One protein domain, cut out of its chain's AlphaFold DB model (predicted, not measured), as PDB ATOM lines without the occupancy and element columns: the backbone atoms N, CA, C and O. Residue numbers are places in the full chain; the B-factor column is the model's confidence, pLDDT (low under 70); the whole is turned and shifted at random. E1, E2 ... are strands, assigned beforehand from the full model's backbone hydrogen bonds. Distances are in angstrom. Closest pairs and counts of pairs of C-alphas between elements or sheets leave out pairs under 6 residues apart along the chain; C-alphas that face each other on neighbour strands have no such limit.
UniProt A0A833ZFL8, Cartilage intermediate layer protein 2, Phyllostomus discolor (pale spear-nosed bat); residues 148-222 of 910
ATOM      1  N   ILE A 148     187.568 149.113 164.879       78.38
ATOM      2  CA  ILE A 148     187.628 150.164 163.859       78.38
ATOM      3  C   ILE A 148     189.002 150.161 163.193       78.38
ATOM      4  O   ILE A 148     190.020 149.911 163.843       78.38
ATOM      5  N   LYS A 149     189.042 150.451 161.890       76.94
ATOM      6  CA  LYS A 149     190.301 150.660 161.171       76.94
ATOM      7  C   LYS A 149     190.840 152.056 161.506       76.94
ATOM      8  O   LYS A 149     190.109 153.040 161.390       76.94
ATOM      9  N   LEU A 150     192.099 152.141 161.924       80.88
ATOM     10  CA  LEU A 150     192.797 153.410 162.146       80.88
ATOM     11  C   LEU A 150     193.331 153.987 160.823       80.88
ATOM     12  O   LEU A 150     193.439 153.244 159.843       80.88
ATOM     13  N   PRO A 151     193.676 155.289 160.772       79.56
ATOM     14  CA  PRO A 151     194.356 155.853 159.613       79.56
ATOM     15  C   PRO A 151     195.624 155.066 159.280       79.56
ATOM     16  O   PRO A 151     196.338 154.621 160.184       79.56
ATOM     17  N   ASP A 152     195.909 154.884 157.989       76.25
ATOM     18  CA  ASP A 152     197.030 154.042 157.546       76.25
ATOM     19  C   ASP A 152     198.381 154.554 158.105       76.25
ATOM     20  O   ASP A 152     199.273 153.762 158.418       76.25
ATOM     21  N   ASP A 153     198.492 155.868 158.341       78.38
ATOM     22  CA  ASP A 153     199.645 156.561 158.934       78.38
ATOM     23  C   ASP A 153     199.784 156.422 160.466       78.38
ATOM     24  O   ASP A 153     200.723 156.973 161.051       78.38
ATOM     25  N   CYS A 154     198.868 155.689 161.109       78.81
ATOM     26  CA  CYS A 154     198.883 155.347 162.536       78.81
ATOM     27  C   CYS A 154     199.318 153.892 162.810       78.81
ATOM     28  O   CYS A 154     199.273 153.442 163.955       78.81
ATOM     29  N   SER A 155     199.696 153.125 161.778       69.50
ATOM     30  CA  SER A 155     200.154 151.736 161.923       69.50
ATOM     31  C   SER A 155     201.606 151.645 162.425       69.50
ATOM     32  O   SER A 155     202.452 152.469 162.079       69.50
ATOM     33  N   GLN A 156     201.911 150.649 163.268       59.88
ATOM     34  CA  GLN A 156     203.290 150.386 163.703       59.88
ATOM     35  C   GLN A 156     204.120 149.807 162.539       59.88
ATOM     36  O   GLN A 156     203.598 148.986 161.775       59.88
ATOM     37  N   PRO A 157     205.404 150.188 162.392       49.25
ATOM     38  CA  PRO A 157     206.224 149.777 161.255       49.25
ATOM     39  C   PRO A 157     206.367 148.247 161.174       49.25
ATOM     40  O   PRO A 157     206.903 147.620 162.082       49.25
ATOM     41  N   GLY A 158     205.910 147.655 160.061       52.38
ATOM     42  CA  GLY A 158     206.084 146.229 159.730       52.38
ATOM     43  C   GLY A 158     204.844 145.339 159.888       52.38
ATOM     44  O   GLY A 158     204.866 144.186 159.466       52.38
ATOM     45  N   THR A 159     203.749 145.864 160.431       52.28
ATOM     46  CA  THR A 159     202.449 145.176 160.521       52.28
ATOM     47  C   THR A 159     201.423 145.879 159.637       52.28
ATOM     48  O   THR A 159     201.545 147.074 159.388       52.28
ATOM     49  N   GLY A 160     200.445 145.131 159.115       56.66
ATOM     50  CA  GLY A 160     199.367 145.659 158.271       56.66
ATOM     51  C   GLY A 160     198.513 146.750 158.948       56.66
ATOM     52  O   GLY A 160     198.862 147.241 160.022       56.66
ATOM     53  N   PRO A 161     197.378 147.149 158.346       61.09
ATOM     54  CA  PRO A 161     196.549 148.229 158.883       61.09
ATOM     55  C   PRO A 161     196.186 147.978 160.354       61.09
ATOM     56  O   PRO A 161     195.739 146.888 160.712       61.09
ATOM     57  N   ALA A 162     196.399 148.987 161.202       74.00
ATOM     58  CA  ALA A 162     196.139 148.887 162.632       74.00
ATOM     59  C   ALA A 162     194.629 148.967 162.903       74.00
ATOM     60  O   ALA A 162     193.961 149.926 162.512       74.00
ATOM     61  N   TYR A 163     194.096 147.954 163.580       79.69
ATOM     62  CA  TYR A 163     192.724 147.939 164.078       79.69
ATOM     63  C   TYR A 163     192.723 148.256 165.574       79.69
ATOM     64  O   TYR A 163     193.602 147.802 166.308       79.69
ATOM     65  N   LEU A 164     191.734 149.026 166.027       84.44
ATOM     66  CA  LEU A 164     191.522 149.336 167.439       84.44
ATOM     67  C   LEU A 164     190.161 148.812 167.882       84.44
ATOM     68  O   LEU A 164     189.145 149.173 167.291       84.44
ATOM     69  N   ASP A 165     190.137 148.018 168.951       86.19
ATOM     70  CA  ASP A 165     188.891 147.681 169.635       86.19
ATOM     71  C   ASP A 165     188.393 148.885 170.441       86.19
ATOM     72  O   ASP A 165     189.050 149.334 171.387       86.19
ATOM     73  N   VAL A 166     187.238 149.419 170.043       88.25
ATOM     74  CA  VAL A 166     186.557 150.510 170.752       88.25
ATOM     75  C   VAL A 166     185.425 150.024 171.647       88.25
ATOM     76  O   VAL A 166     184.853 150.837 172.370       88.25
ATOM     77  N   GLY A 167     185.116 148.727 171.634       89.00
ATOM     78  CA  GLY A 167     184.039 148.135 172.412       89.00
ATOM     79  C   GLY A 167     182.634 148.535 171.938       89.00
ATOM     80  O   GLY A 167     182.394 149.618 171.401       89.00
ATOM     81  N   LEU A 168     181.661 147.651 172.153       87.06
ATOM     82  CA  LEU A 168     180.267 147.874 171.788       87.06
ATOM     83  C   LEU A 168     179.300 147.266 172.805       87.06
ATOM     84  O   LEU A 168     179.378 146.082 173.135       87.06
ATOM     85  N   CYS A 169     178.314 148.058 173.227       86.38
ATOM     86  CA  CYS A 169     177.195 147.549 174.013       86.38
ATOM     87  C   CYS A 169     176.152 146.865 173.119       86.38
ATOM     88  O   CYS A 169     175.812 147.393 172.054       86.38
ATOM     89  N   PRO A 170     175.623 145.701 173.527       81.19
ATOM     90  CA  PRO A 170     174.611 145.000 172.752       81.19
ATOM     91  C   PRO A 170     173.272 145.735 172.797       81.19
ATOM     92  O   PRO A 170     172.784 146.051 173.872       81.19
ATOM     93  N   ASP A 171     172.624 145.917 171.648       74.69
ATOM     94  CA  ASP A 171     171.288 146.523 171.560       74.69
ATOM     95  C   ASP A 171     170.207 145.506 171.969       74.69
ATOM     96  O   ASP A 171     169.583 144.832 171.148       74.69
ATOM     97  N   THR A 172     170.079 145.298 173.278       78.81
ATOM     98  CA  THR A 172     169.144 144.343 173.884       78.81
ATOM     99  C   THR A 172     168.144 145.071 174.764       78.81
ATOM    100  O   THR A 172     168.493 145.995 175.500       78.81
ATOM    101  N   LEU A 173     166.878 144.655 174.687       81.25
ATOM    102  CA  LEU A 173     165.831 145.168 175.562       81.25
ATOM    103  C   LEU A 173     166.113 144.745 177.008       81.25
ATOM    104  O   LEU A 173     166.398 143.584 177.287       81.25
ATOM    105  N   CYS A 174     165.978 145.688 177.926       86.81
ATOM    106  CA  CYS A 174     166.054 145.458 179.357       86.81
ATOM    107  C   CYS A 174     164.643 145.351 179.967       86.81
ATOM    108  O   CYS A 174     163.692 145.921 179.420       86.81
ATOM    109  N   PRO A 175     164.492 144.666 181.116       83.50
ATOM    110  CA  PRO A 175     163.247 144.638 181.868       83.50
ATOM    111  C   PRO A 175     162.732 146.042 182.193       83.50
ATOM    112  O   PRO A 175     163.499 146.953 182.530       83.50
ATOM    113  N   SER A 176     161.414 146.209 182.119       74.44
ATOM    114  CA  SER A 176     160.742 147.396 182.643       74.44
ATOM    115  C   SER A 176     160.747 147.376 184.180       74.44
ATOM    116  O   SER A 176     160.731 146.293 184.767       74.44
ATOM    117  N   PRO A 177     160.753 148.546 184.850       67.94
ATOM    118  CA  PRO A 177     160.659 148.618 186.308       67.94
ATOM    119  C   PRO A 177     159.422 147.876 186.835       67.94
ATOM    120  O   PRO A 177     158.358 147.913 186.209       67.94
ATOM    121  N   ALA A 178     159.549 147.228 187.996       59.19
ATOM    122  CA  ALA A 178     158.446 146.515 188.634       59.19
ATOM    123  C   ALA A 178     157.247 147.459 188.870       59.19
ATOM    124  O   ALA A 178     157.398 148.510 189.491       59.19
ATOM    125  N   GLY A 179     156.064 147.088 188.361       56.91
ATOM    126  CA  GLY A 179     154.818 147.853 188.524       56.91
ATOM    127  C   GLY A 179     154.214 148.461 187.249       56.91
ATOM    128  O   GLY A 179     153.192 149.144 187.350       56.91
ATOM    129  N   SER A 180     154.772 148.225 186.049       54.66
ATOM    130  CA  SER A 180     154.087 148.626 184.809       54.66
ATOM    131  C   SER A 180     152.761 147.862 184.663       54.66
ATOM    132  O   SER A 180     152.692 146.644 184.820       54.66
ATOM    133  N   SER A 181     151.664 148.597 184.447       51.78
ATOM    134  CA  SER A 181     150.326 148.005 184.312       51.78
ATOM    135  C   SER A 181     150.288 146.973 183.173       51.78
ATOM    136  O   SER A 181     150.971 147.179 182.170       51.78
ATOM    137  N   PRO A 182     149.427 145.937 183.243       54.50
ATOM    138  CA  PRO A 182     149.238 144.919 182.199       54.50
ATOM    139  C   PRO A 182     148.516 145.470 180.950       54.50
ATOM    140  O   PRO A 182     147.593 144.856 180.415       54.50
ATOM    141  N   ARG A 183     148.882 146.672 180.496       67.62
ATOM    142  CA  ARG A 183     148.352 147.306 179.288       67.62
ATOM    143  C   ARG A 183     149.233 146.948 178.099       67.62
ATOM    144  O   ARG A 183     150.403 146.601 178.230       67.62
ATOM    145  N   CYS A 184     148.658 147.044 176.908       67.44
ATOM    146  CA  CYS A 184     149.402 146.840 175.677       67.44
ATOM    147  C   CYS A 184     150.434 147.964 175.467       67.44
ATOM    148  O   CYS A 184     150.067 149.021 174.953       67.44
ATOM    149  N   GLY A 185     151.692 147.711 175.831       60.09
ATOM    150  CA  GLY A 185     152.808 148.658 175.704       60.09
ATOM    151  C   GLY A 185     153.390 149.043 177.066       60.09
ATOM    152  O   GLY A 185     152.636 149.307 177.997       60.09
ATOM    153  N   ASP A 186     154.721 149.085 177.178       57.41
ATOM    154  CA  ASP A 186     155.401 149.591 178.376       57.41
ATOM    155  C   ASP A 186     155.712 151.090 178.209       57.41
ATOM    156  O   ASP A 186     156.385 151.468 177.244       57.41
ATOM    157  N   PRO A 187     155.281 151.968 179.132       53.34
ATOM    158  CA  PRO A 187     155.738 153.350 179.154       53.34
ATOM    159  C   PRO A 187     157.216 153.385 179.575       53.34
ATOM    160  O   PRO A 187     157.540 153.346 180.758       53.34
ATOM    161  N   GLY A 188     158.119 153.445 178.592       62.88
ATOM    162  CA  GLY A 188     159.562 153.612 178.800       62.88
ATOM    163  C   GLY A 188     160.364 152.318 178.681       62.88
ATOM    164  O   GLY A 188     160.900 151.823 179.672       62.88
ATOM    165  N   SER A 189     160.486 151.791 177.458       71.94
ATOM    166  CA  SER A 189     161.430 150.712 177.159       71.94
ATOM    167  C   SER A 189     162.853 151.104 177.578       71.94
ATOM    168  O   SER A 189     163.289 152.252 177.422       71.94
ATOM    169  N   ARG A 190     163.577 150.139 178.150       82.88
ATOM    170  CA  ARG A 190     164.994 150.269 178.495       82.88
ATOM    171  C   ARG A 190     165.817 149.405 177.549       82.88
ATOM    172  O   ARG A 190     165.386 148.309 177.207       82.88
ATOM    173  N   CYS A 191     166.971 149.904 177.137       83.19
ATOM    174  CA  CYS A 191     167.875 149.256 176.196       83.19
ATOM    175  C   CYS A 191     169.274 149.221 176.811       83.19
ATOM    176  O   CYS A 191     169.647 150.116 177.572       83.19
ATOM    177  N   CYS A 192     170.036 148.179 176.519       87.50
ATOM    178  CA  CYS A 192     171.433 148.089 176.909       87.50
ATOM    179  C   CYS A 192     172.270 149.051 176.043       87.50
ATOM    180  O   CYS A 192     172.309 148.936 174.821       87.50
ATOM    181  N   SER A 193     172.905 150.028 176.692       87.62
ATOM    182  CA  SER A 193     173.638 151.133 176.062       87.62
ATOM    183  C   SER A 193     174.926 151.431 176.838       87.62
ATOM    184  O   SER A 193     175.166 150.884 177.916       87.62
ATOM    185  N   VAL A 194     175.767 152.316 176.298       88.69
ATOM    186  CA  VAL A 194     177.016 152.742 176.945       88.69
ATOM    187  C   VAL A 194     176.717 153.424 178.279       88.69
ATOM    188  O   VAL A 194     175.939 154.375 178.345       88.69
ATOM    189  N   ARG A 195     177.349 152.936 179.349       88.75
ATOM    190  CA  ARG A 195     177.292 153.526 180.692       88.75
ATOM    191  C   ARG A 195     178.535 154.363 180.994       88.75
ATOM    192  O   ARG A 195     178.407 155.393 181.653       88.75
ATOM    193  N   ARG A 196     179.715 153.942 180.521       91.31
ATOM    194  CA  ARG A 196     180.990 154.645 180.737       91.31
ATOM    195  C   ARG A 196     181.919 154.546 179.524       91.31
ATOM    196  O   ARG A 196     182.023 153.486 178.908       91.31
ATOM    197  N   LEU A 197     182.617 155.645 179.233       93.19
ATOM    198  CA  LEU A 197     183.665 155.751 178.211       93.19
ATOM    199  C   LEU A 197     185.030 156.039 178.854       93.19
ATOM    200  O   LEU A 197     185.100 156.744 179.862       93.19
ATOM    201  N   GLU A 198     186.106 155.571 178.226       93.19
ATOM    202  CA  GLU A 198     187.504 155.834 178.599       93.19
ATOM    203  C   GLU A 198     188.294 156.378 177.401       93.19
ATOM    204  O   GLU A 198     188.020 156.010 176.266       93.19
ATOM    205  N   SER A 199     189.254 157.282 177.617       90.56
ATOM    206  CA  SER A 199     190.084 157.845 176.536       90.56
ATOM    207  C   SER A 199     191.340 157.010 176.288       90.56
ATOM    208  O   SER A 199     192.029 156.645 177.237       90.56
ATOM    209  N   ARG A 200     191.699 156.805 175.018       90.75
ATOM    210  CA  ARG A 200     192.979 156.239 174.569       90.75
ATOM    211  C   ARG A 200     193.616 157.148 173.523       90.75
ATOM    212  O   ARG A 200     192.938 157.599 172.608       90.75
ATOM    213  N   GLU A 201     194.914 157.401 173.638       90.44
ATOM    214  CA  GLU A 201     195.660 158.224 172.681       90.44
ATOM    215  C   GLU A 201     196.421 157.344 171.690       90.44
ATOM    216  O   GLU A 201     197.267 156.536 172.077       90.44
ATOM    217  N   ILE A 202     196.118 157.499 170.401       87.62
ATOM    218  CA  ILE A 202     196.787 156.783 169.314       87.62
ATOM    219  C   ILE A 202     197.778 157.725 168.639       87.62
ATOM    220  O   ILE A 202     197.402 158.793 168.162       87.62
ATOM    221  N   HIS A 203     199.047 157.331 168.602       86.38
ATOM    222  CA  HIS A 203     200.110 158.127 167.998       86.38
ATOM    223  C   HIS A 203     200.228 157.796 166.508       86.38
ATOM    224  O   HIS A 203     200.462 156.644 166.147       86.38
ATOM    225  N   CYS A 204     200.067 158.811 165.663       84.50
ATOM    226  CA  CYS A 204     200.196 158.722 164.212       84.50
ATOM    227  C   CYS A 204     201.437 159.489 163.745       84.50
ATOM    228  O   CYS A 204     202.097 160.165 164.536       84.50
ATOM    229  N   SER A 205     201.758 159.408 162.454       81.44
ATOM    230  CA  SER A 205     202.997 159.977 161.899       81.44
ATOM    231  C   SER A 205     203.203 161.471 162.209       81.44
ATOM    232  O   SER A 205     204.339 161.897 162.408       81.44
ATOM    233  N   SER A 206     202.132 162.277 162.259       77.25
ATOM    234  CA  SER A 206     202.217 163.734 162.480       77.25
ATOM    235  C   SER A 206     201.200 164.313 163.474       77.25
ATOM    236  O   SER A 206     201.177 165.526 163.681       77.25
ATOM    237  N   TYR A 207     200.358 163.484 164.096       81.69
ATOM    238  CA  TYR A 207     199.329 163.913 165.053       81.69
ATOM    239  C   TYR A 207     198.973 162.793 166.038       81.69
ATOM    240  O   TYR A 207     199.339 161.633 165.845       81.69
ATOM    241  N   VAL A 208     198.241 163.145 167.097       85.31
ATOM    242  CA  VAL A 208     197.686 162.194 168.069       85.31
ATOM    243  C   VAL A 208     196.172 162.145 167.896       85.31
ATOM    244  O   VAL A 208     195.513 163.184 167.858       85.31
ATOM    245  N   LEU A 209     195.624 160.939 167.780       88.00
ATOM    246  CA  LEU A 209     194.197 160.683 167.629       88.00
ATOM    247  C   LEU A 209     193.620 160.205 168.978       88.00
ATOM    248  O   LEU A 209     193.828 159.047 169.350       88.00
ATOM    249  N   PRO A 210     192.922 161.070 169.741       90.94
ATOM    250  CA  PRO A 210     192.271 160.672 170.985       90.94
ATOM    251  C   PRO A 210     190.977 159.916 170.664       90.94
ATOM    252  O   PRO A 210     190.057 160.485 170.091       90.94
ATOM    253  N   ILE A 211     190.883 158.641 171.031       90.62
ATOM    254  CA  ILE A 211     189.705 157.802 170.786       90.62
ATOM    255  C   ILE A 211     189.093 157.394 172.122       90.62
ATOM    256  O   ILE A 211     189.775 156.882 173.008       90.62
ATOM    257  N   LYS A 212     187.788 157.612 172.276       91.94
ATOM    258  CA  LYS A 212     187.001 157.069 173.380       91.94
ATOM    259  C   LYS A 212     186.668 155.610 173.093       91.94
ATOM    260  O   LYS A 212     186.187 155.284 172.014       91.94
ATOM    261  N   VAL A 213     186.859 154.749 174.079       92.69
ATOM    262  CA  VAL A 213     186.449 153.346 174.040       92.69
ATOM    263  C   VAL A 213     185.357 153.103 175.075       92.69
ATOM    264  O   VAL A 213     185.321 153.753 176.124       92.69
ATOM    265  N   VAL A 214     184.436 152.195 174.773       92.38
ATOM    266  CA  VAL A 214     183.405 151.745 175.705       92.38
ATOM    267  C   VAL A 214     184.080 150.959 176.819       92.38
ATOM    268  O   VAL A 214     184.748 149.968 176.556       92.38
ATOM    269  N   ALA A 215     183.903 151.410 178.059       92.31
ATOM    270  CA  ALA A 215     184.472 150.764 179.240       92.31
ATOM    271  C   ALA A 215     183.435 149.940 180.011       92.31
ATOM    272  O   ALA A 215     183.763 148.914 180.598       92.31
ATOM    273  N   GLU A 216     182.177 150.393 180.019       92.81
ATOM    274  CA  GLU A 216     181.090 149.728 180.736       92.81
ATOM    275  C   GLU A 216     179.756 149.931 180.005       92.81
ATOM    276  O   GLU A 216     179.430 151.045 179.575       92.81
ATOM    277  N   CYS A 217     178.962 148.869 179.918       92.25
ATOM    278  CA  CYS A 217     177.601 148.863 179.385       92.25
ATOM    279  C   CYS A 217     176.552 148.778 180.506       92.25
ATOM    280  O   CYS A 217     176.816 148.299 181.607       92.25
ATOM    281  N   GLY A 218     175.334 149.266 180.258       90.62
ATOM    282  CA  GLY A 218     174.243 149.187 181.229       90.62
ATOM    283  C   GLY A 218     172.871 149.514 180.642       90.62
ATOM    284  O   GLY A 218     172.752 150.127 179.585       90.62
ATOM    285  N   CYS A 219     171.803 149.124 181.339       88.50
ATOM    286  CA  CYS A 219     170.436 149.421 180.909       88.50
ATOM    287  C   CYS A 219     170.124 150.916 181.046       88.50
ATOM    288  O   CYS A 219     170.008 151.419 182.164       88.50
ATOM    289  N   GLN A 220     169.893 151.600 179.930       84.12
ATOM    290  CA  GLN A 220     169.481 153.004 179.844       84.12
ATOM    291  C   GLN A 220     168.076 153.125 179.241       84.12
ATOM    292  O   GLN A 220     167.475 152.136 178.826       84.12
ATOM    293  N   LYS A 221     167.501 154.331 179.228       81.19
ATOM    294  CA  LYS A 221     166.234 154.597 178.527       81.19
ATOM    295  C   LYS A 221     166.464 154.439 177.020       81.19
ATOM    296  O   LYS A 221     167.390 155.052 176.498       81.19
ATOM    297  N   CYS A 222     165.637 153.656 176.326       75.69
ATOM    298  CA  CYS A 222     165.750 153.556 174.872       75.69
ATOM    299  C   CYS A 222     165.483 154.932 174.243       75.69
ATOM    300  O   CYS A 222     164.505 155.603 174.594       75.69
TER     301      CYS A 222
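Overview. This is residues 148 to 222 of the 910 residues of the protein "Cartilage intermediate layer protein 2" of Phyllostomus discolor (pale spear-nosed bat) (UniProt A0A833ZFL8). The printed part is a long, thin rod: a two-stranded hairpin, E2 and E3, makes most of its length, and the stretch before it, with E1, runs along one side of the hairpin. Residues 150 to 162 make a loop near the hairpin's turn, and residues 177 to 188 make another loop beyond the opposite end, where E2 begins and E3 ends. There are 75 residues with no named helix and three named strands, in the order E1, E2, E3; the sheet has the order E2 - E3 and is antiparallel. The class is all strand, with 31 of the 75 residues in named elements, under half. The whole is extended, with a radius of gyration of the C-alphas of 19.1 A and spans of 61 by 19 by 13 A.

Along the chain. The printed part begins at Ile 148, its C-alpha at (187.628, 150.164, 163.859), and residues 148 to 162 hold no named element. E1 is residues 163 to 165, a strand of three residues. Residues 166 to 189 again hold no named element. E2 is residues 190 to 203, 37.5 A from first to last C-alpha, beginning at C-alpha 190 at (164.994, 150.269, 178.495). E3 is residues 208 to 221, 34.0 A long, ending at C-alpha 221 at (166.234, 154.597, 178.527). E3 bends by 85 degrees at residue 218.

Arrangement. E2 and E3 form a hairpin of antiparallel neighbour strands, with 167 degrees between their directions. Among the C-alphas that face each other are 190 and 221, 4.5 A apart, and 203 and 208, 4.7 A apart. N 200 and O 211 are within hydrogen-bond range at 2.8 A, and so are N 191 and O 220 at 2.8 A. Residues 173 to 174 pair antiparallel with residues 190 to 191 of E2. E1 pairs with no named strand, but residues 163 to 164 of E1 pair antiparallel with residues 148 to 149. The closest C-alphas of E1 and E3 are those of Asp 165 and Val 213, 7.6 A apart. E1 and E2 are apart.

Size, cuts and confidence. The two C-alphas farthest apart are those of Gly 158 and Pro 182, at 61.1 A. The C-alphas of the first and last printed residues, Ile 148 and Cys 222, are 24.7 A apart. The printed part has no cut. The link from E1 to E2 is long, with 24 residues, and the link from E2 to E3 is tight, with 4 residues. The mean pLDDT of the printed part is 78.2; residues 155 to 161 and 177 to 188 are under 70.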